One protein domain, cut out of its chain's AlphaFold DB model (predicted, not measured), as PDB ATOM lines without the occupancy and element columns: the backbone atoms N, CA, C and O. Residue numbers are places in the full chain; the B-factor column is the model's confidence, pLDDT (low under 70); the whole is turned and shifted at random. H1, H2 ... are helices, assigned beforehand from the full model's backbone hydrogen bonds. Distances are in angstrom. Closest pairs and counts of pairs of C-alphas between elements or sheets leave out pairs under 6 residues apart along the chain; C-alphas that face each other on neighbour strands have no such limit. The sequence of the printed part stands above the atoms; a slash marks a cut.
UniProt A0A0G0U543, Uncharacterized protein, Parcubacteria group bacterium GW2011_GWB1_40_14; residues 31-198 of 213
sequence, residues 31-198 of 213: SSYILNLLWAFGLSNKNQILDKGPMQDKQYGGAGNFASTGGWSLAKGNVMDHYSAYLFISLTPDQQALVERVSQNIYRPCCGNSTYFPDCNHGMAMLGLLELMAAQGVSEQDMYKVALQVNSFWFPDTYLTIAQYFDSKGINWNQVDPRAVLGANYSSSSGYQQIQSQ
ATOM      1  N   SER A  31     239.099 315.260 321.523       94.00
ATOM      2  CA  SER A  31     239.854 316.074 320.565       94.00
ATOM      3  C   SER A  31     241.344 315.735 320.537       94.00
ATOM      4  O   SER A  31     241.908 315.627 319.451       94.00
ATOM      5  N   SER A  32     241.964 315.481 321.694       93.50
ATOM      6  CA  SER A  32     243.372 315.067 321.791       93.50
ATOM      7  C   SER A  32     243.628 313.679 321.198       93.50
ATOM      8  O   SER A  32     244.636 313.463 320.532       93.50
ATOM      9  N   TYR A  33     242.703 312.734 321.390       95.19
ATOM     10  CA  TYR A  33     242.814 311.406 320.784       95.19
ATOM     11  C   TYR A  33     242.693 311.490 319.259       95.19
ATOM     12  O   TYR A  33     243.504 310.914 318.536       95.19
ATOM     13  N   ILE A  34     241.716 312.258 318.770       96.25
ATOM     14  CA  ILE A  34     241.521 312.466 317.334       96.25
ATOM     15  C   ILE A  34     242.700 313.216 316.710       96.25
ATOM     16  O   ILE A  34     243.100 312.875 315.601       96.25
ATOM     17  N   LEU A  35     243.299 314.177 317.421       96.94
ATOM     18  CA  LEU A  35     244.530 314.834 316.987       96.94
ATOM     19  C   LEU A  35     245.626 313.803 316.727       96.94
ATOM     20  O   LEU A  35     246.191 313.795 315.641       96.94
ATOM     21  N   ASN A  36     245.902 312.913 317.683       96.62
ATOM     22  CA  ASN A  36     246.963 311.915 317.538       96.62
ATOM     23  C   ASN A  36     246.668 310.909 316.419       96.62
ATOM     24  O   ASN A  36     247.575 310.529 315.680       96.62
ATOM     25  N   LEU A  37     245.402 310.517 316.253       96.38
ATOM     26  CA  LEU A  37     244.976 309.660 315.149       96.38
ATOM     27  C   LEU A  37     245.215 310.332 313.789       96.38
ATOM     28  O   LEU A  37     245.801 309.727 312.893       96.38
ATOM     29  N   LEU A  38     244.778 311.583 313.638       98.06
ATOM     30  CA  LEU A  38     244.944 312.344 312.401       98.06
ATOM     31  C   LEU A  38     246.402 312.726 312.153       98.06
ATOM     32  O   LEU A  38     246.814 312.783 311.002       98.06
ATOM     33  N   TRP A  39     247.191 312.954 313.202       98.25
ATOM     34  CA  TRP A  39     248.629 313.170 313.096       98.25
ATOM     35  C   TRP A  39     249.311 311.925 312.529       98.25
ATOM     36  O   TRP A  39     250.014 312.034 311.527       98.25
ATOM     37  N   ALA A  40     249.050 310.743 313.097       97.62
ATOM     38  CA  ALA A  40     249.579 309.484 312.577       97.62
ATOM     39  C   ALA A  40     249.185 309.272 311.110       97.62
ATOM     40  O   ALA A  40     250.030 308.926 310.283       97.62
ATOM     41  N   PHE A  41     247.906 309.507 310.799       98.19
ATOM     42  CA  PHE A  41     247.368 309.386 309.451       98.19
ATOM     43  C   PHE A  41     248.052 310.355 308.484       98.19
ATOM     44  O   PHE A  41     248.609 309.901 307.493       98.19
ATOM     45  N   GLY A  42     248.068 311.653 308.793       98.31
ATOM     46  CA  GLY A  42     248.652 312.688 307.942       98.31
ATOM     47  C   GLY A  42     250.153 312.505 307.746       98.31
ATOM     48  O   GLY A  42     250.634 312.650 306.634       98.31
ATOM     49  N   LEU A  43     250.888 312.093 308.786       98.38
ATOM     50  CA  LEU A  43     252.316 311.776 308.678       98.38
ATOM     51  C   LEU A  43     252.572 310.619 307.714       98.38
ATOM     52  O   LEU A  43     253.560 310.625 306.982       98.38
ATOM     53  N   SER A  44     251.709 309.607 307.763       98.12
ATOM     54  CA  SER A  44     251.957 308.316 307.131       98.12
ATOM     55  C   SER A  44     251.346 308.198 305.734       98.12
ATOM     56  O   SER A  44     251.834 307.416 304.912       98.12
ATOM     57  N   ASN A  45     250.284 308.958 305.460       98.44
ATOM     58  CA  ASN A  45     249.606 308.962 304.175       98.44
ATOM     59  C   ASN A  45     250.492 309.593 303.093       98.44
ATOM     60  O   ASN A  45     251.123 310.630 303.294       98.44
ATOM     61  N   LYS A  46     250.543 308.957 301.924       98.44
ATOM     62  CA  LYS A  46     251.346 309.402 300.789       98.44
ATOM     63  C   LYS A  46     250.786 310.719 300.256       98.44
ATOM     64  O   LYS A  46     249.691 310.727 299.697       98.44
ATOM     65  N   ASN A  47     251.554 311.805 300.363       98.38
ATOM     66  CA  ASN A  47     251.139 313.112 299.854       98.38
ATOM     67  C   ASN A  47     252.305 313.920 299.273       98.38
ATOM     68  O   ASN A  47     253.396 313.974 299.842       98.38
ATOM     69  N   GLN A  48     252.061 314.631 298.168       97.62
ATOM     70  CA  GLN A  48     253.093 315.470 297.555       97.62
ATOM     71  C   GLN A  48     253.475 316.706 298.382       97.62
ATOM     72  O   GLN A  48     254.597 317.186 298.238       97.62
ATOM     73  N   ILE A  49     252.609 317.182 299.284       98.56
ATOM     74  CA  ILE A  49     252.960 318.225 300.264       98.56
ATOM     75  C   ILE A  49     254.094 317.735 301.171       98.56
ATOM     76  O   ILE A  49     255.001 318.496 301.492       98.56
ATOM     77  N   LEU A  50     254.096 316.455 301.545       98.44
ATOM     78  CA  LEU A  50     255.160 315.873 302.360       98.44
ATOM     79  C   LEU A  50     256.404 315.533 301.533       98.44
ATOM     80  O   LEU A  50     257.524 315.741 301.989       98.44
ATOM     81  N   ASP A  51     256.227 315.059 300.299       97.56
ATOM     82  CA  ASP A  51     257.347 314.658 299.435       97.56
ATOM     83  C   ASP A  51     258.098 315.840 298.801       97.56
ATOM     84  O   ASP A  51     259.263 315.702 298.427       97.56
ATOM     85  N   LYS A  52     257.426 316.979 298.597       97.31
ATOM     86  CA  LYS A  52     257.950 318.118 297.819       97.31
ATOM     87  C   LYS A  52     257.714 319.477 298.476       97.31
ATOM     88  O   LYS A  52     258.187 320.485 297.952       97.31
ATOM     89  N   GLY A  53     256.953 319.526 299.565       97.44
ATOM     90  CA  GLY A  53     256.622 320.769 300.249       97.44
ATOM     91  C   GLY A  53     257.717 321.262 301.201       97.44
ATOM     92  O   GLY A  53     258.828 320.728 301.227       97.44
ATOM     93  N   PRO A  54     257.409 322.290 302.012       97.44
ATOM     94  CA  PRO A  54     258.401 323.069 302.758       97.44
ATOM     95  C   PRO A  54     259.252 322.267 303.749       97.44
ATOM     96  O   PRO A  54     260.405 322.615 303.984       97.44
ATOM     97  N   MET A  55     258.728 321.166 304.301       97.06
ATOM     98  CA  MET A  55     259.495 320.300 305.210       97.06
ATOM     99  C   MET A  55     260.704 319.633 304.537       97.06
ATOM    100  O   MET A  55     261.633 319.226 305.228       97.06
ATOM    101  N   GLN A  56     260.703 319.507 303.207       96.38
ATOM    102  CA  GLN A  56     261.816 318.925 302.448       96.38
ATOM    103  C   GLN A  56     262.895 319.945 302.089       96.38
ATOM    104  O   GLN A  56     263.904 319.587 301.479       96.38
ATOM    105  N   ASP A  57     262.701 321.218 302.439       95.00
ATOM    106  CA  ASP A  57     263.686 322.242 302.146       95.00
ATOM    107  C   ASP A  57     265.015 321.930 302.857       95.00
ATOM    108  O   ASP A  57     265.081 321.642 304.059       95.00
ATOM    109  N   LYS A  58     266.104 322.001 302.086       92.62
ATOM    110  CA  LYS A  58     267.468 321.735 302.550       92.62
ATOM    111  C   LYS A  58     267.884 322.665 303.683       92.62
ATOM    112  O   LYS A  58     268.716 322.261 304.491       92.62
ATOM    113  N   GLN A  59     267.306 323.866 303.769       95.06
ATOM    114  CA  GLN A  59     267.591 324.800 304.860       95.06
ATOM    115  C   GLN A  59     267.255 324.218 306.246       95.06
ATOM    116  O   GLN A  59     267.856 324.624 307.236       95.06
ATOM    117  N   TYR A  60     266.344 323.238 306.315       93.19
ATOM    118  CA  TYR A  60     265.939 322.576 307.559       93.19
ATOM    119  C   TYR A  60     266.645 321.230 307.802       93.19
ATOM    120  O   TYR A  60     266.403 320.581 308.818       93.19
ATOM    121  N   GLY A  61     267.518 320.788 306.889       91.56
ATOM    122  CA  GLY A  61     268.163 319.472 306.975       91.56
ATOM    123  C   GLY A  61     267.228 318.293 306.666       91.56
ATOM    124  O   GLY A  61     267.561 317.154 306.990       91.56
ATOM    125  N   GLY A  62     266.080 318.559 306.029       91.31
ATOM    126  CA  GLY A  62     265.053 317.574 305.684       91.31
ATOM    127  C   GLY A  62     263.952 317.421 306.740       91.31
ATOM    128  O   GLY A  62     263.988 318.019 307.814       91.31
ATOM    129  N   ALA A  63     262.964 316.579 306.437       95.75
ATOM    130  CA  ALA A  63     261.723 316.495 307.207       95.75
ATOM    131  C   ALA A  63     261.846 315.844 308.600       95.75
ATOM    132  O   ALA A  63     260.881 315.868 309.350       95.75
ATOM    133  N   GLY A  64     262.997 315.268 308.967       94.50
ATOM    134  CA  GLY A  64     263.130 314.430 310.167       94.50
ATOM    135  C   GLY A  64     263.086 315.167 311.509       94.50
ATOM    136  O   GLY A  64     262.661 314.580 312.501       94.50
ATOM    137  N   ASN A  65     263.458 316.448 311.548       92.88
ATOM    138  CA  ASN A  65     263.714 317.174 312.802       92.88
ATOM    139  C   ASN A  65     262.560 318.080 313.265       92.88
ATOM    140  O   ASN A  65     262.732 318.880 314.184       92.88
ATOM    141  N   PHE A  66     261.391 317.986 312.635       96.56
ATOM    142  CA  PHE A  66     260.224 318.781 313.009       96.56
ATOM    143  C   PHE A  66     259.454 318.153 314.170       96.56
ATOM    144  O   PHE A  66     259.540 316.953 314.418       96.56
ATOM    145  N   ALA A  67     258.638 318.944 314.869       95.81
ATOM    146  CA  ALA A  67     257.812 318.425 315.958       95.81
ATOM    147  C   ALA A  67     256.799 317.376 315.462       95.81
ATOM    148  O   ALA A  67     256.467 316.452 316.197       95.81
ATOM    149  N   SER A  68     256.340 317.481 314.210       96.31
ATOM    150  CA  SER A  68     255.470 316.478 313.585       96.31
ATOM    151  C   SER A  68     256.155 315.139 313.317       96.31
ATOM    152  O   SER A  68     255.449 314.149 313.185       96.31
ATOM    153  N   THR A  69     257.482 315.070 313.244       96.25
ATOM    154  CA  THR A  69     258.218 313.824 312.986       96.25
ATOM    155  C   THR A  69     258.994 313.388 314.219       96.25
ATOM    156  O   THR A  69     258.707 312.340 314.786       96.25
ATOM    157  N   GLY A  70     259.914 314.221 314.708       92.94
ATOM    158  CA  GLY A  70     260.736 313.941 315.884       92.94
ATOM    159  C   GLY A  70     259.938 313.847 317.186       92.94
ATOM    160  O   GLY A  70     260.391 313.210 318.131       92.94
ATOM    161  N   GLY A  71     258.740 314.440 317.238       90.81
ATOM    162  CA  GLY A  71     257.817 314.297 318.367       90.81
ATOM    163  C   GLY A  71     256.987 313.008 318.351       90.81
ATOM    164  O   GLY A  71     256.321 312.714 319.342       90.81
ATOM    165  N   TRP A  72     256.990 312.239 317.257       91.69
ATOM    166  CA  TRP A  72     256.186 311.023 317.135       91.69
ATOM    167  C   TRP A  72     256.941 309.800 317.676       91.69
ATOM    168  O   TRP A  72     257.734 309.169 316.978       91.69
ATOM    169  N   SER A  73     256.670 309.451 318.934       88.94
ATOM    170  CA  SER A  73     257.357 308.382 319.679       88.94
ATOM    171  C   SER A  73     256.734 306.986 319.507       88.94
ATOM    172  O   SER A  73     257.361 305.983 319.842       88.94
ATOM    173  N   LEU A  74     255.505 306.901 318.983       89.25
ATOM    174  CA  LEU A  74     254.709 305.664 318.950       89.25
ATOM    175  C   LEU A  74     255.024 304.741 317.760       89.25
ATOM    176  O   LEU A  74     254.469 303.643 317.668       89.25
ATOM    177  N   ALA A  75     255.868 305.177 316.821       89.38
ATOM    178  CA  ALA A  75     256.221 304.383 315.649       89.38
ATOM    179  C   ALA A  75     257.003 303.116 316.026       89.38
ATOM    180  O   ALA A  75     257.883 303.120 316.887       89.38
ATOM    181  N   LYS A  76     256.731 302.021 315.310       91.75
ATOM    182  CA  LYS A  76     257.585 300.834 315.348       91.75
ATOM    183  C   LYS A  76     258.685 300.985 314.299       91.75
ATOM    184  O   LYS A  76     258.459 300.671 313.138       91.75
ATOM    185  N   GLY A  77     259.881 301.372 314.731       92.00
ATOM    186  CA  GLY A  77     261.011 301.649 313.838       92.00
ATOM    187  C   GLY A  77     261.290 303.145 313.752       92.00
ATOM    188  O   GLY A  77     260.951 303.884 314.677       92.00
ATOM    189  N   ASN A  78     261.931 303.595 312.672       94.12
ATOM    190  CA  ASN A  78     262.172 305.021 312.474       94.12
ATOM    191  C   ASN A  78     260.891 305.688 311.948       94.12
ATOM    192  O   ASN A  78     260.281 305.204 310.999       94.12
ATOM    193  N   VAL A  79     260.490 306.824 312.526       94.75
ATOM    194  CA  VAL A  79     259.331 307.602 312.048       94.75
ATOM    195  C   VAL A  79     259.435 307.947 310.559       94.75
ATOM    196  O   VAL A  79     258.431 307.941 309.849       94.75
ATOM    197  N   MET A  80     260.649 308.188 310.060       96.25
ATOM    198  CA  MET A  80     260.880 308.521 308.656       96.25
ATOM    199  C   MET A  80     260.671 307.338 307.707       96.25
ATOM    200  O   MET A  80     260.448 307.573 306.525       96.25
ATOM    201  N   ASP A  81     260.641 306.100 308.208       96.69
ATOM    202  CA  ASP A  81     260.240 304.930 307.413       96.69
ATOM    203  C   ASP A  81     258.726 304.932 307.130       96.69
ATOM    204  O   ASP A  81     258.251 304.248 306.223       96.69
ATOM    205  N   HIS A  82     257.960 305.704 307.907       97.44
ATOM    206  CA  HIS A  82     256.515 305.854 307.763       97.44
ATOM    207  C   HIS A  82     256.116 307.171 307.093       97.44
ATOM    208  O   HIS A  82     255.015 307.255 306.560       97.44
ATOM    209  N   TYR A  83     256.991 308.178 307.092       97.88
ATOM    210  CA  TYR A  83     256.712 309.504 306.548       97.88
ATOM    211  C   TYR A  83     256.350 309.448 305.056       97.88
ATOM    212  O   TYR A  83     257.184 309.085 304.226       97.88
ATOM    213  N   SER A  84     255.114 309.828 304.708       98.06
ATOM    214  CA  SER A  84     254.595 309.798 303.332       98.06
ATOM    215  C   SER A  84     254.870 308.453 302.631       98.06
ATOM    216  O   SER A  84     255.331 308.395 301.485       98.06
ATOM    217  N   ALA A  85     254.649 307.343 303.342       97.88
ATOM    218  CA  ALA A  85     255.024 306.006 302.876       97.88
ATOM    219  C   ALA A  85     253.833 305.178 302.371       97.88
ATOM    220  O   ALA A  85     254.010 304.302 301.522       97.88
ATOM    221  N   TYR A  86     252.619 305.444 302.860       98.06
ATOM    222  CA  TYR A  86     251.473 304.562 302.652       98.06
ATOM    223  C   TYR A  86     250.354 305.237 301.877       98.06
ATOM    224  O   TYR A  86     249.891 306.314 302.230       98.06
ATOM    225  N   LEU A  87     249.846 304.574 300.842       96.38
ATOM    226  CA  LEU A  87     248.695 305.059 300.086       96.38
ATOM    227  C   LEU A  87     247.386 304.622 300.767       96.38
ATOM    228  O   LEU A  87     246.703 303.725 300.275       96.38
ATOM    229  N   PHE A  88     247.057 305.207 301.925       96.44
ATOM    230  CA  PHE A  88     245.796 304.904 302.620       96.44
ATOM    231  C   PHE A  88     244.594 305.454 301.857       96.44
ATOM    232  O   PHE A  88     243.566 304.784 301.749       96.44
ATOM    233  N   ILE A  89     244.744 306.661 301.309       95.81
ATOM    234  CA  ILE A  89     243.795 307.278 300.386       95.81
ATOM    235  C   ILE A  89     244.534 307.792 299.154       95.81
ATOM    236  O   ILE A  89     245.705 308.156 299.216       95.81
ATOM    237  N   SER A  90     243.838 307.818 298.021       93.62
ATOM    238  CA  SER A  90     244.353 308.369 296.771       93.62
ATOM    239  C   SER A  90     243.492 309.559 296.372       93.62
ATOM    240  O   SER A  90     242.274 309.426 296.261       93.62
ATOM    241  N   LEU A  91     244.127 310.719 296.201       97.75
ATOM    242  CA  LEU A  91     243.474 311.944 295.758       97.75
ATOM    243  C   LEU A  91     243.594 312.082 294.241       97.75
ATOM    244  O   LEU A  91     244.652 311.823 293.662       97.75
ATOM    245  N   THR A  92     242.521 312.529 293.592       98.44
ATOM    246  CA  THR A  92     242.598 313.000 292.205       98.44
ATOM    247  C   THR A  92     243.449 314.276 292.123       98.44
ATOM    248  O   THR A  92     243.637 314.954 293.139       98.44
ATOM    249  N   PRO A  93     243.934 314.663 290.929       98.50
ATOM    250  CA  PRO A  93     244.661 315.921 290.764       98.50
ATOM    251  C   PRO A  93     243.899 317.141 291.304       98.50
ATOM    252  O   PRO A  93     244.487 317.976 291.986       98.50
ATOM    253  N   ASP A  94     242.583 317.203 291.084       98.62
ATOM    254  CA  ASP A  94     241.743 318.303 291.568       98.62
ATOM    255  C   ASP A  94     241.597 318.295 293.096       98.62
ATOM    256  O   ASP A  94     241.674 319.346 293.734       98.62
ATOM    257  N   GLN A  95     241.433 317.113 293.701       98.81
ATOM    258  CA  GLN A  95     241.376 316.962 295.159       98.81
ATOM    259  C   GLN A  95     242.706 317.346 295.812       98.81
ATOM    260  O   GLN A  95     242.719 318.050 296.817       98.81
ATOM    261  N   GLN A  96     243.832 316.937 295.229       98.75
ATOM    262  CA  GLN A  96     245.153 317.307 295.722       98.75
ATOM    263  C   GLN A  96     245.400 318.819 295.596       98.75
ATOM    264  O   GLN A  96     245.849 319.452 296.551       98.75
ATOM    265  N   ALA A  97     245.042 319.423 294.458       98.75
ATOM    266  CA  ALA A  97     245.137 320.869 294.263       98.75
ATOM    267  C   ALA A  97     244.244 321.649 295.246       98.75
ATOM    268  O   ALA A  97     244.599 322.749 295.677       98.75
ATOM    269  N   LEU A  98     243.089 321.085 295.617       98.88
ATOM    270  CA  LEU A  98     242.239 321.623 296.672       98.88
ATOM    271  C   LEU A  98     242.942 321.563 298.036       98.88
ATOM    272  O   LEU A  98     243.040 322.597 298.693       98.88
ATOM    273  N   VAL A  99     243.490 320.411 298.442       98.81
ATOM    274  CA  VAL A  99     244.228 320.275 299.717       98.81
ATOM    275  C   VAL A  99     245.383 321.274 299.803       98.81
ATOM    276  O   VAL A  99     245.540 321.948 300.822       98.81
ATOM    277  N   GLU A 100     246.160 321.441 298.734       98.81
ATOM    278  CA  GLU A 100     247.256 322.419 298.684       98.81
ATOM    279  C   GLU A 100     246.771 323.852 298.877       98.81
ATOM    280  O   GLU A 100     247.271 324.564 299.748       98.81
ATOM    281  N   ARG A 101     245.757 324.272 298.118       98.69
ATOM    282  CA  ARG A 101     245.203 325.626 298.230       98.69
ATOM    283  C   ARG A 101     244.615 325.887 299.616       98.69
ATOM    284  O   ARG A 101     244.873 326.943 300.198       98.69
ATOM    285  N   VAL A 102     243.855 324.943 300.170       98.81
ATOM    286  CA  VAL A 102     243.234 325.113 301.491       98.81
ATOM    287  C   VAL A 102     244.289 325.148 302.595       98.81
ATOM    288  O   VAL A 102     244.289 326.078 303.405       98.81
ATOM    289  N   SER A 103     245.230 324.200 302.595       98.75
ATOM    290  CA  SER A 103     246.266 324.080 303.630       98.75
ATOM    291  C   SER A 103     247.181 325.307 303.726       98.75
ATOM    292  O   SER A 103     247.632 325.644 304.821       98.75
ATOM    293  N   GLN A 104     247.396 326.041 302.629       98.69
ATOM    294  CA  GLN A 104     248.163 327.295 302.637       98.69
ATOM    295  C   GLN A 104     247.502 328.422 303.444       98.69
ATOM    296  O   GLN A 104     248.188 329.341 303.882       98.69
ATOM    297  N   ASN A 105     246.186 328.359 303.658       98.38
ATOM    298  CA  ASN A 105     245.418 329.410 304.329       98.38
ATOM    299  C   ASN A 105     245.068 329.066 305.788       98.38
ATOM    300  O   ASN A 105     244.482 329.902 306.471       98.38
ATOM    301  N   ILE A 106     245.393 327.861 306.268       98.69
ATOM    302  CA  ILE A 106     245.038 327.411 307.621       98.69
ATOM    303  C   ILE A 106     246.264 327.449 308.522       98.69
ATOM    304  O   ILE A 106     247.185 326.650 308.364       98.69
ATOM    305  N   TYR A 107     246.241 328.355 309.492       98.56
ATOM    306  CA  TYR A 107     247.241 328.521 310.536       98.56
ATOM    307  C   TYR A 107     246.730 327.971 311.871       98.56
ATOM    308  O   TYR A 107     245.553 327.653 312.051       98.56
ATOM    309  N   ARG A 108     247.661 327.847 312.813       95.62
ATOM    310  CA  ARG A 108     247.454 327.366 314.179       95.62
ATOM    311  C   ARG A 108     248.289 328.209 315.150       95.62
ATOM    312  O   ARG A 108     249.447 328.500 314.848       95.62
ATOM    313  N   PRO A 109     247.756 328.575 316.326       92.12
ATOM    314  CA  PRO A 109     248.352 329.607 317.181       92.12
ATOM    315  C   PRO A 109     249.678 329.179 317.825       92.12
ATOM    316  O   PRO A 109     250.393 330.005 318.383       92.12
ATOM    317  N   CYS A 110     250.038 327.896 317.744       86.75
ATOM    318  CA  CYS A 110     251.293 327.368 318.270       86.75
ATOM    319  C   CYS A 110     252.503 327.530 317.327       86.75
ATOM    320  O   CYS A 110     253.629 327.380 317.798       86.75
ATOM    321  N   CYS A 111     252.324 327.847 316.033       88.94
ATOM    322  CA  CYS A 111     253.446 328.136 315.120       88.94
ATOM    323  C   CYS A 111     253.122 329.256 314.117       88.94
ATOM    324  O   CYS A 111     251.977 329.667 313.956       88.94
ATOM    325  N   GLY A 112     254.151 329.750 313.423       90.38
ATOM    326  CA  GLY A 112     254.015 330.805 312.409       90.38
ATOM    327  C   GLY A 112     253.673 330.300 311.004       90.38
ATOM    328  O   GLY A 112     253.373 331.105 310.130       90.38
ATOM    329  N   ASN A 113     253.712 328.985 310.785       96.38
ATOM    330  CA  ASN A 113     253.538 328.361 309.478       96.38
ATOM    331  C   ASN A 113     252.101 327.863 309.255       96.38
ATOM    332  O   ASN A 113     251.414 327.464 310.203       96.38
ATOM    333  N   SER A 114     251.659 327.862 307.993       98.25
ATOM    334  CA  SER A 114     250.373 327.281 307.594       98.25
ATOM    335  C   SER A 114     250.431 325.750 307.565       98.25
ATOM    336  O   SER A 114     251.498 325.149 307.628       98.25
ATOM    337  N   THR A 115     249.277 325.104 307.424       98.56
ATOM    338  CA  THR A 115     249.135 323.642 307.333       98.56
ATOM    339  C   THR A 115     249.885 323.055 306.131       98.56
ATOM    340  O   THR A 115     250.297 321.901 306.175       98.56
ATOM    341  N   TYR A 116     250.128 323.853 305.085       98.69
ATOM    342  CA  TYR A 116     250.981 323.466 303.954       98.69
ATOM    343  C   TYR A 116     252.438 323.189 304.370       98.69
ATOM    344  O   TYR A 116     253.153 322.458 303.691       98.69
ATOM    345  N   PHE A 117     252.873 323.733 305.507       98.25
ATOM    346  CA  PHE A 117     254.110 323.360 306.181       98.25
ATOM    347  C   PHE A 117     253.752 322.663 307.509       98.25
ATOM    348  O   PHE A 117     253.713 323.306 308.557       98.25
ATOM    349  N   PRO A 118     253.473 321.345 307.495       97.94
ATOM    350  CA  PRO A 118     252.979 320.613 308.661       97.94
ATOM    351  C   PRO A 118     254.109 320.243 309.643       97.94
ATOM    352  O   PRO A 118     254.332 319.081 309.968       97.94
ATOM    353  N   ASP A 119     254.828 321.241 310.153       96.56
ATOM    354  CA  ASP A 119     256.002 321.131 311.036       96.56
ATOM    355  C   ASP A 119     255.690 320.781 312.504       96.56
ATOM    356  O   ASP A 119     256.599 320.534 313.298       96.56
ATOM    357  N   CYS A 120     254.416 320.707 312.890       96.88
ATOM    358  CA  CYS A 120     254.015 320.156 314.188       96.88
ATOM    359  C   CYS A 120     252.861 319.157 314.060       96.88
ATOM    360  O   CYS A 120     252.180 319.112 313.034       96.88
ATOM    361  N   ASN A 121     252.590 318.432 315.145       96.81
ATOM    362  CA  ASN A 121     251.461 317.514 315.272       96.81
ATOM    363  C   ASN A 121     250.107 318.100 314.822       96.81
ATOM    364  O   ASN A 121     249.410 317.457 314.050       96.81
ATOM    365  N   HIS A 122     249.747 319.324 315.221       97.81
ATOM    366  CA  HIS A 122     248.492 319.975 314.812       97.81
ATOM    367  C   HIS A 122     248.437 320.266 313.307       97.81
ATOM    368  O   HIS A 122     247.398 320.077 312.682       97.81
ATOM    369  N   GLY A 123     249.551 320.719 312.720       98.12
ATOM    370  CA  GLY A 123     249.637 320.974 311.280       98.12
ATOM    371  C   GLY A 123     249.531 319.675 310.487       98.12
ATOM    372  O   GLY A 123     248.760 319.587 309.539       98.12
ATOM    373  N   MET A 124     250.230 318.633 310.935       98.62
ATOM    374  CA  MET A 124     250.170 317.307 310.321       98.62
ATOM    375  C   MET A 124     248.786 316.657 310.465       98.62
ATOM    376  O   MET A 124     248.267 316.088 309.509       98.62
ATOM    377  N   ALA A 125     248.147 316.797 311.627       98.56
ATOM    378  CA  ALA A 125     246.781 316.332 311.854       98.56
ATOM    379  C   ALA A 125     245.763 317.080 310.985       98.56
ATOM    380  O   ALA A 125     244.868 316.460 310.412       98.56
ATOM    381  N   MET A 126     245.902 318.405 310.859       98.75
ATOM    382  CA  MET A 126     245.047 319.193 309.975       98.75
ATOM    383  C   MET A 126     245.244 318.780 308.516       98.75
ATOM    384  O   MET A 126     244.254 318.604 307.815       98.75
ATOM    385  N   LEU A 127     246.483 318.548 308.066       98.88
ATOM    386  CA  LEU A 127     246.738 318.015 306.727       98.88
ATOM    387  C   LEU A 127     245.985 316.692 306.514       98.88
ATOM    388  O   LEU A 127     245.191 316.608 305.582       98.88
ATOM    389  N   GLY A 128     246.133 315.728 307.428       98.62
ATOM    390  CA  GLY A 128     245.424 314.446 307.363       98.62
ATOM    391  C   GLY A 128     243.899 314.586 307.281       98.62
ATOM    392  O   GLY A 128     243.238 313.888 306.510       98.62
ATOM    393  N   LEU A 129     243.322 315.532 308.029       98.62
ATOM    394  CA  LEU A 129     241.895 315.845 307.946       98.62
ATOM    395  C   LEU A 129     241.504 316.394 306.567       98.62
ATOM    396  O   LEU A 129     240.514 315.942 305.995       98.62
ATOM    397  N   LEU A 130     242.267 317.348 306.026       98.81
ATOM    398  CA  LEU A 130     241.985 317.943 304.716       98.81
ATOM    399  C   LEU A 130     242.061 316.897 303.600       98.81
ATOM    400  O   LEU A 130     241.224 316.916 302.700       98.81
ATOM    401  N   GLU A 131     243.007 315.960 303.672       98.69
ATOM    402  CA  GLU A 131     243.093 314.856 302.714       98.69
ATOM    403  C   GLU A 131     241.849 313.956 302.773       98.69
ATOM    404  O   GLU A 131     241.253 313.659 301.737       98.69
ATOM    405  N   LEU A 132     241.398 313.572 303.976       97.94
ATOM    406  CA  LEU A 132     240.172 312.782 304.154       97.94
ATOM    407  C   LEU A 132     238.937 313.513 303.614       97.94
ATOM    408  O   LEU A 132     238.105 312.910 302.936       97.94
ATOM    409  N   MET A 133     238.822 314.811 303.892       97.75
ATOM    410  CA  MET A 133     237.719 315.644 303.414       97.75
ATOM    411  C   MET A 133     237.721 315.770 301.886       97.75
ATOM    412  O   MET A 133     236.676 315.607 301.254       97.75
ATOM    413  N   ALA A 134     238.885 316.005 301.281       98.38
ATOM    414  CA  ALA A 134     239.014 316.092 299.832       98.38
ATOM    415  C   ALA A 134     238.661 314.758 299.159       98.38
ATOM    416  O   ALA A 134     237.885 314.750 298.202       98.38
ATOM    417  N   ALA A 135     239.137 313.629 299.700       97.50
ATOM    418  CA  ALA A 135     238.796 312.288 299.218       97.50
ATOM    419  C   ALA A 135     237.282 312.005 299.266       97.50
ATOM    420  O   ALA A 135     236.760 311.282 298.418       97.50
ATOM    421  N   GLN A 136     236.572 312.604 300.226       96.25
ATOM    422  CA  GLN A 136     235.115 312.513 300.373       96.25
ATOM    423  C   GLN A 136     234.340 313.538 299.524       96.25
ATOM    424  O   GLN A 136     233.112 313.561 299.567       96.25
ATOM    425  N   GLY A 137     235.029 314.377 298.746       96.62
ATOM    426  CA  GLY A 137     234.399 315.382 297.889       96.62
ATOM    427  C   GLY A 137     233.820 316.573 298.654       96.62
ATOM    428  O   GLY A 137     232.907 317.230 298.157       96.62
ATOM    429  N   VAL A 138     234.320 316.852 299.862       97.75
ATOM    430  CA  VAL A 138     233.884 318.021 300.633       97.75
ATOM    431  C   VAL A 138     234.321 319.310 299.928       97.75
ATOM    432  O   VAL A 138     235.427 319.403 299.399       97.75
ATOM    433  N   SER A 139     233.440 320.312 299.922       98.25
ATOM    434  CA  SER A 139     233.693 321.603 299.278       98.25
ATOM    435  C   SER A 139     234.788 322.408 299.994       98.25
ATOM    436  O   SER A 139     234.946 322.308 301.209       98.25
ATOM    437  N   GLU A 140     235.493 323.281 299.264       98.69
ATOM    438  CA  GLU A 140     236.498 324.195 299.840       98.69
ATOM    439  C   GLU A 140     235.930 325.022 301.007       98.69
ATOM    440  O   GLU A 140     236.549 325.156 302.062       98.69
ATOM    441  N   GLN A 141     234.708 325.538 300.839       98.44
ATOM    442  CA  GLN A 141     234.035 326.332 301.861       98.44
ATOM    443  C   GLN A 141     233.784 325.518 303.137       98.44
ATOM    444  O   GLN A 141     233.977 326.021 304.246       98.44
ATOM    445  N   ASP A 142     233.355 324.265 302.997       98.50
ATOM    446  CA  ASP A 142     233.082 323.406 304.146       98.50
ATOM    447  C   ASP A 142     234.372 322.880 304.787       98.50
ATOM    448  O   ASP A 142     234.405 322.720 306.006       98.50
ATOM    449  N   MET A 143     235.464 322.730 304.026       98.75
ATOM    450  CA  MET A 143     236.799 322.470 304.582       98.75
ATOM    451  C   MET A 143     237.226 323.568 305.554       98.75
ATOM    452  O   MET A 143     237.640 323.254 306.668       98.75
ATOM    453  N   TYR A 144     237.049 324.846 305.206       98.88
ATOM    454  CA  TYR A 144     237.358 325.936 306.138       98.88
ATOM    455  C   TYR A 144     236.443 325.947 307.370       98.88
ATOM    456  O   TYR A 144     236.923 326.161 308.482       98.88
ATOM    457  N   LYS A 145     235.138 325.683 307.215       98.44
ATOM    458  CA  LYS A 145     234.214 325.606 308.364       98.44
ATOM    459  C   LYS A 145     234.608 324.492 309.333       98.44
ATOM    460  O   LYS A 145     234.656 324.721 310.540       98.44
ATOM    461  N   VAL A 146     234.896 323.299 308.812       98.06
ATOM    462  CA  VAL A 146     235.305 322.150 309.627       98.06
ATOM    463  C   VAL A 146     236.671 322.406 310.257       98.06
ATOM    464  O   VAL A 146     236.821 322.200 311.458       98.06
ATOM    465  N   ALA A 147     237.641 322.924 309.502       98.38
ATOM    466  CA  ALA A 147     238.956 323.267 310.037       98.38
ATOM    467  C   ALA A 147     238.864 324.283 311.186       98.38
ATOM    468  O   ALA A 147     239.540 324.110 312.198       98.38
ATOM    469  N   LEU A 148     237.988 325.291 311.080       98.44
ATOM    470  CA  LEU A 148     237.753 326.256 312.157       98.44
ATOM    471  C   LEU A 148     237.209 325.564 313.412       98.44
ATOM    472  O   LEU A 148     237.697 325.819 314.513       98.44
ATOM    473  N   GLN A 149     236.231 324.668 313.261       96.50
ATOM    474  CA  GLN A 149     235.676 323.904 314.384       96.50
ATOM    475  C   GLN A 149     236.733 323.013 315.043       96.50
ATOM    476  O   GLN A 149     236.861 323.006 316.264       96.50
ATOM    477  N   VAL A 150     237.521 322.292 314.245       97.19
ATOM    478  CA  VAL A 150     238.563 321.386 314.741       97.19
ATOM    479  C   VAL A 150     239.675 322.152 315.452       97.19
ATOM    480  O   VAL A 150     240.013 321.811 316.585       97.19
ATOM    481  N   ASN A 151     240.166 323.245 314.869       97.12
ATOM    482  CA  ASN A 151     241.117 324.118 315.549       97.12
ATOM    483  C   ASN A 151     240.532 324.714 316.841       97.12
ATOM    484  O   ASN A 151     241.253 324.829 317.826       97.12
ATOM    485  N   SER A 152     239.233 325.027 316.883       96.62
ATOM    486  CA  SER A 152     238.570 325.506 318.107       96.62
ATOM    487  C   SER A 152     238.536 324.441 319.210       96.62
ATOM    488  O   SER A 152     238.605 324.779 320.388       96.62
ATOM    489  N   PHE A 153     238.480 323.152 318.858       96.19
ATOM    490  CA  PHE A 153     238.610 322.057 319.826       96.19
ATOM    491  C   PHE A 153     240.053 321.803 320.269       96.19
ATOM    492  O   PHE A 153     240.264 321.349 321.394       96.19
ATOM    493  N   TRP A 154     241.035 322.058 319.403       96.62
ATOM    494  CA  TRP A 154     242.455 321.891 319.727       96.62
ATOM    495  C   TRP A 154     243.047 323.087 320.480       96.62
ATOM    496  O   TRP A 154     243.963 322.912 321.278       96.62
ATOM    497  N   PHE A 155     242.493 324.285 320.282       96.62
ATOM    498  CA  PHE A 155     242.961 325.537 320.881       96.62
ATOM    499  C   PHE A 155     241.799 326.354 321.480       96.62
ATOM    500  O   PHE A 155     241.565 327.491 321.063       96.62
ATOM    501  N   PRO A 156     241.044 325.806 322.449       95.44
ATOM    502  CA  PRO A 156     239.809 326.425 322.931       95.44
ATOM    503  C   PRO A 156     240.015 327.851 323.451       95.44
ATOM    504  O   PRO A 156     239.290 328.757 323.046       95.44
ATOM    505  N   ASP A 157     241.041 328.087 324.271       93.94
ATOM    506  CA  ASP A 157     241.308 329.416 324.837       93.94
ATOM    507  C   ASP A 157     241.668 330.447 323.759       93.94
ATOM    508  O   ASP A 157     241.236 331.601 323.822       93.94
ATOM    509  N   THR A 158     242.405 330.028 322.727       94.88
ATOM    510  CA  THR A 158     242.745 330.880 321.582       94.88
ATOM    511  C   THR A 158     241.487 331.312 320.844       94.88
ATOM    512  O   THR A 158     241.288 332.505 320.622       94.88
ATOM    513  N   TYR A 159     240.614 330.373 320.483       96.81
ATOM    514  CA  TYR A 159     239.419 330.702 319.707       96.81
ATOM    515  C   TYR A 159     238.368 331.449 320.534       96.81
ATOM    516  O   TYR A 159     237.674 332.299 319.982       96.81
ATOM    517  N   LEU A 160     238.312 331.245 321.855       96.19
ATOM    518  CA  LEU A 160     237.532 332.098 322.759       96.19
ATOM    519  C   LEU A 160     238.067 333.538 322.791       96.19
ATOM    520  O   LEU A 160     237.289 334.486 322.712       96.19
ATOM    521  N   THR A 161     239.386 333.710 322.849       95.94
ATOM    522  CA  THR A 161     240.051 335.025 322.818       95.94
ATOM    523  C   THR A 161     239.812 335.738 321.480       95.94
ATOM    524  O   THR A 161     239.464 336.917 321.447       95.94
ATOM    525  N   ILE A 162     239.931 335.021 320.358       96.69
ATOM    526  CA  ILE A 162     239.624 335.565 319.028       96.69
ATOM    527  C   ILE A 162     238.133 335.923 318.930       96.69
ATOM    528  O   ILE A 162     237.795 336.978 318.398       96.69
ATOM    529  N   ALA A 163     237.229 335.107 319.480       96.62
ATOM    530  CA  ALA A 163     235.802 335.425 319.502       96.62
ATOM    531  C   ALA A 163     235.510 336.717 320.286       96.62
ATOM    532  O   ALA A 163     234.772 337.566 319.792       96.62
ATOM    533  N   GLN A 164     236.140 336.917 321.449       95.56
ATOM    534  CA  GLN A 164     236.047 338.171 322.210       95.56
ATOM    535  C   GLN A 164     236.564 339.373 321.415       95.56
ATOM    536  O   GLN A 164     235.994 340.462 321.483       95.56
ATOM    537  N   TYR A 165     237.627 339.184 320.631       96.31
ATOM    538  CA  TYR A 165     238.133 340.232 319.757       96.31
ATOM    539  C   TYR A 165     237.091 340.656 318.718       96.31
ATOM    540  O   TYR A 165     236.827 341.850 318.587       96.31
ATOM    541  N   PHE A 166     236.462 339.709 318.015       96.44
ATOM    542  CA  PHE A 166     235.410 340.026 317.040       96.44
ATOM    543  C   PHE A 166     234.176 340.656 317.694       96.44
ATOM    544  O   PHE A 166     233.649 341.637 317.166       96.44
ATOM    545  N   ASP A 167     233.781 340.173 318.872       95.38
ATOM    546  CA  ASP A 167     232.674 340.740 319.645       95.38
ATOM    547  C   ASP A 167     232.942 342.208 320.025       95.38
ATOM    548  O   ASP A 167     232.096 343.075 319.813       95.38
ATOM    549  N   SER A 168     234.179 342.541 320.425       94.06
ATOM    550  CA  SER A 168     234.596 343.932 320.685       94.06
ATOM    551  C   SER A 168     234.523 344.850 319.451       94.06
ATOM    552  O   SER A 168     234.527 346.076 319.579       94.06
ATOM    553  N   LYS A 169     234.463 344.268 318.245       94.44
ATOM    554  CA  LYS A 169     234.269 344.966 316.964       94.44
ATOM    555  C   LYS A 169     232.816 344.922 316.477       94.44
ATOM    556  O   LYS A 169     232.546 345.394 315.376       94.44
ATOM    557  N   GLY A 170     231.892 344.373 317.267       95.88
ATOM    558  CA  GLY A 170     230.480 344.228 316.909       95.88
ATOM    559  C   GLY A 170     230.208 343.140 315.866       95.88
ATOM    560  O   GLY A 170     229.180 343.191 315.193       95.88
ATOM    561  N   ILE A 171     231.124 342.180 315.698       96.00
ATOM    562  CA  ILE A 171     230.992 341.075 314.742       96.00
ATOM    563  C   ILE A 171     230.678 339.800 315.524       96.00
ATOM    564  O   ILE A 171     231.507 339.312 316.292       96.00
ATOM    565  N   ASN A 172     229.493 339.227 315.303       94.44
ATOM    566  CA  ASN A 172     229.126 337.966 315.946       94.44
ATOM    567  C   ASN A 172     229.941 336.806 315.368       94.44
ATOM    568  O   ASN A 172     230.169 336.742 314.161       94.44
ATOM    569  N   TRP A 173     230.296 335.826 316.204       94.31
ATOM    570  CA  TRP A 173     231.104 334.671 315.792       94.31
ATOM    571  C   TRP A 173     230.539 333.912 314.579       94.31
ATOM    572  O   TRP A 173     231.282 333.460 313.715       94.31
ATOM    573  N   ASN A 174     229.213 333.807 314.474       93.75
ATOM    574  CA  ASN A 174     228.539 333.141 313.355       93.75
ATOM    575  C   ASN A 174     228.593 333.920 312.025       93.75
ATOM    576  O   ASN A 174     228.215 333.367 310.995       93.75
ATOM    577  N   GLN A 175     229.030 335.182 312.040       95.06
ATOM    578  CA  GLN A 175     229.210 336.029 310.856       95.06
ATOM    579  C   GLN A 175     230.665 336.059 310.380       95.06
ATOM    580  O   GLN A 175     230.958 336.614 309.322       95.06
ATOM    581  N   VAL A 176     231.580 335.495 311.165       95.56
ATOM    582  CA  VAL A 176     233.003 335.525 310.869       95.56
ATOM    583  C   VAL A 176     233.327 334.568 309.723       95.56
ATOM    584  O   VAL A 176     232.895 333.417 309.725       95.56
ATOM    585  N   ASP A 177     234.110 335.038 308.750       97.75
ATOM    586  CA  ASP A 177     234.614 334.198 307.664       97.75
ATOM    587  C   ASP A 177     235.645 333.186 308.208       97.75
ATOM    588  O   ASP A 177     236.711 333.599 308.689       97.75
ATOM    589  N   PRO A 178     235.381 331.864 308.115       98.31
ATOM    590  CA  PRO A 178     236.310 330.852 308.597       98.31
ATOM    591  C   PRO A 178     237.684 330.925 307.937       98.31
ATOM    592  O   PRO A 178     238.689 330.710 308.612       98.31
ATOM    593  N   ARG A 179     237.755 331.275 306.646       98.38
ATOM    594  CA  ARG A 179     239.037 331.397 305.945       98.38
ATOM    595  C   ARG A 179     239.861 332.553 306.508       98.38
ATOM    596  O   ARG A 179     241.057 332.388 306.735       98.38
ATOM    597  N   ALA A 180     239.228 333.699 306.762       97.88
ATOM    598  CA  ALA A 180     239.899 334.858 307.340       97.88
ATOM    599  C   ALA A 180     240.459 334.547 308.735       97.88
ATOM    600  O   ALA A 180     241.632 334.814 308.993       97.88
ATOM    601  N   VAL A 181     239.659 333.931 309.612       98.12
ATOM    602  CA  VAL A 181     240.095 333.614 310.981       98.12
ATOM    603  C   VAL A 181     241.149 332.528 311.045       98.12
ATOM    604  O   VAL A 181     242.051 332.616 311.872       98.12
ATOM    605  N   LEU A 182     241.081 331.519 310.184       98.62
ATOM    606  CA  LEU A 182     242.142 330.518 310.090       98.62
ATOM    607  C   LEU A 182     243.443 331.106 309.524       98.62
ATOM    608  O   LEU A 182     244.493 330.494 309.680       98.62
ATOM    609  N   GLY A 183     243.394 332.285 308.904       98.50
ATOM    610  CA  GLY A 183     244.542 332.949 308.304       98.50
ATOM    611  C   GLY A 183     245.583 333.465 309.301       98.50
ATOM    612  O   GLY A 183     245.381 333.526 310.519       98.50
ATOM    613  N   ALA A 184     246.717 333.902 308.748       98.19
ATOM    614  CA  ALA A 184     247.900 334.299 309.509       98.19
ATOM    615  C   ALA A 184     247.642 335.435 310.513       98.19
ATOM    616  O   ALA A 184     248.237 335.449 311.585       98.19
ATOM    617  N   ASN A 185     246.730 336.358 310.206       97.69
ATOM    618  CA  ASN A 185     246.476 337.539 311.036       97.69
ATOM    619  C   ASN A 185     245.783 337.216 312.366       97.69
ATOM    620  O   ASN A 185     245.836 338.024 313.285       97.69
ATOM    621  N   TYR A 186     245.141 336.050 312.470       97.62
ATOM    622  CA  TYR A 186     244.376 335.659 313.655       97.62
ATOM    623  C   TYR A 186     244.888 334.357 314.262       97.62
ATOM    624  O   TYR A 186     245.048 334.274 315.476       97.62
ATOM    625  N   SER A 187     245.162 333.351 313.426       98.06
ATOM    626  CA  SER A 187     245.506 332.004 313.886       98.06
ATOM    627  C   SER A 187     246.988 331.657 313.758       98.06
ATOM    628  O   SER A 187     247.338 330.545 314.116       98.06
ATOM    629  N   SER A 188     247.883 332.525 313.270       97.81
ATOM    630  CA  SER A 188     249.332 332.260 313.420       97.81
ATOM    631  C   SER A 188     249.803 332.599 314.836       97.81
ATOM    632  O   SER A 188     249.108 333.312 315.559       97.81
ATOM    633  N   SER A 189     250.992 332.140 315.234       96.06
ATOM    634  CA  SER A 189     251.560 332.497 316.542       96.06
ATOM    635  C   SER A 189     251.651 334.010 316.767       96.06
ATOM    636  O   SER A 189     251.231 334.495 317.815       96.06
ATOM    637  N   SER A 190     252.141 334.771 315.785       96.75
ATOM    638  CA  SER A 190     252.255 336.231 315.886       96.75
ATOM    639  C   SER A 190     250.904 336.933 315.749       96.75
ATOM    640  O   SER A 190     250.623 337.869 316.497       96.75
ATOM    641  N   GLY A 191     250.044 336.461 314.842       97.19
ATOM    642  CA  GLY A 191     248.694 337.000 314.668       97.19
ATOM    643  C   GLY A 191     247.869 336.857 315.942       97.19
ATOM    644  O   GLY A 191     247.317 337.832 316.446       97.19
ATOM    645  N   TYR A 192     247.874 335.666 316.540       96.94
ATOM    646  CA  TYR A 192     247.185 335.425 317.801       96.94
ATOM    647  C   TYR A 192     247.723 336.305 318.936       96.94
ATOM    648  O   TYR A 192     246.929 336.902 319.657       96.94
ATOM    649  N   GLN A 193     249.046 336.442 319.077       95.62
ATOM    650  CA  GLN A 193     249.646 337.330 320.085       95.62
ATOM    651  C   GLN A 193     249.163 338.780 319.935       95.62
ATOM    652  O   GLN A 193     248.835 339.430 320.928       95.62
ATOM    653  N   GLN A 194     249.061 339.273 318.698       96.19
ATOM    654  CA  GLN A 194     248.539 340.607 318.413       96.19
ATOM    655  C   GLN A 194     247.048 340.740 318.760       96.19
ATOM    656  O   GLN A 194     246.613 341.793 319.229       96.19
ATOM    657  N   ILE A 195     246.243 339.705 318.527       95.62
ATOM    658  CA  ILE A 195     244.828 339.695 318.924       95.62
ATOM    659  C   ILE A 195     244.694 339.662 320.448       95.62
ATOM    660  O   ILE A 195     243.930 340.439 321.018       95.62
ATOM    661  N   GLN A 196     245.480 338.820 321.117       94.38
ATOM    662  CA  GLN A 196     245.468 338.672 322.567       94.38
ATOM    663  C   GLN A 196     245.804 339.986 323.284       94.38
ATOM    664  O   GLN A 196     245.186 340.296 324.298       94.38
ATOM    665  N   SER A 197     246.718 340.804 322.748       94.12
ATOM    666  CA  SER A 197     247.051 342.111 323.335       94.12
ATOM    667  C   SER A 197     245.939 343.162 323.202       94.12
ATOM    668  O   SER A 197     246.050 344.240 323.781       94.12
ATOM    669  N   GLN A 198     244.903 342.892 322.403       92.31
ATOM    670  CA  GLN A 198     243.782 343.804 322.141       92.31
ATOM    671  C   GLN A 198     242.505 343.424 322.899       92.31
ATOM    672  O   GLN A 198     241.514 344.148 322.806       92.31
TER     673      GLN A 198
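AT A GLANCE: This is residues 31 to 198 of the 213 residues of an uncharacterized protein of Parcubacteria group bacterium GW2011_GWB1_40_14 (UniProt A0A0G0U543). A loose up-and-down bundle of three helices, H4, H5 and H6, makes the middle, and H1 crosses H5. At one end of the long axis lie the short helices H2 and H3 with the long loops 53 to 66 and 71 to 92; at the other lie H7 to H10, where H8 packs on H6. The printed part has 168 residues, with ten named helices, H1 to H10 in chain order, and no named strand: the class is all helix. The whole is compact, with a radius of gyration of the C-alphas of 15.8 A, yet elongated in outline, 51 by 31 by 30 A.

HOW THE PARTS SIT: Start at H6, residues 140 to 154, the hub, which touches five helices. With H5, residues 121 to 135, it forms a hairpin: residues 143 to 147 of H6 only just touch H5, with 3 pairs of C-alphas within 8 A, closest Leu 130 and Met 143 at 6.9 A, at a shallow tilt of 32 degrees, opposite ways. H5 also forms a hairpin with H4, residues 93 to 103; they touch, closest C-alphas Gln 95 and Ala 134 at 5.3 A, at a shallow tilt of 34 degrees, only just short of steep, opposite ways. H4 touches residues 140 to 144 of H6, closest C-alphas Val 102 and Glu 140 at 7.0 A. Look next at H1, residues 31 to 44: it touches H5 about perpendicular, at 74 degrees, closest C-alphas Gly 42 and Gly 128 at 3.7 A. H3, residues 67 to 70, touches residues 121 to 124 of H5, closest C-alphas Ser 68 and Asn 121 at 4.5 A. H2, residues 48 to 52, is close to H4 but not clearly touching, closest C-alphas Ile 49 and Glu 100 at 7.3 A. H8, residues 178 to 182, touches residues 144 to 148 of H6, closest C-alphas Tyr 144 and Pro 178 at 5.6 A. H7, residues 156 to 168, touches H10, residues 189 to 196, closest C-alphas Thr 161 and Gln 196 at 6.5 A. H9, residues 184 to 187, touches H10 only at the corner, closest C-alphas Asn 185 and Gly 191 at 4.3 A. Each O i to N i+4 pair is within hydrogen-bond range in H1, H2, H4, H5, H6, H7, H8 and H10; H3 and H9 are too short for one.

IN THESE COORDINATES: Find C-alpha 31 at (239.854, 316.074, 320.565); from there H1 runs 19.7 A. H5 begins at C-alpha 121, (251.461, 317.514, 315.272), and runs 21.1 A; H6 runs 20.9 A, H7 18.4 A and H4 15.3 A. H10 ends at C-alpha 196, (245.468, 338.672, 322.567).

THE WHOLE: The C-alphas farthest apart, Gly 77 and Gly 170, are 52.5 A apart. The printed part has no cut; the links H2 to H3, H3 to H4 and H4 to H5 are long. No printed residue is under 70 in pLDDT.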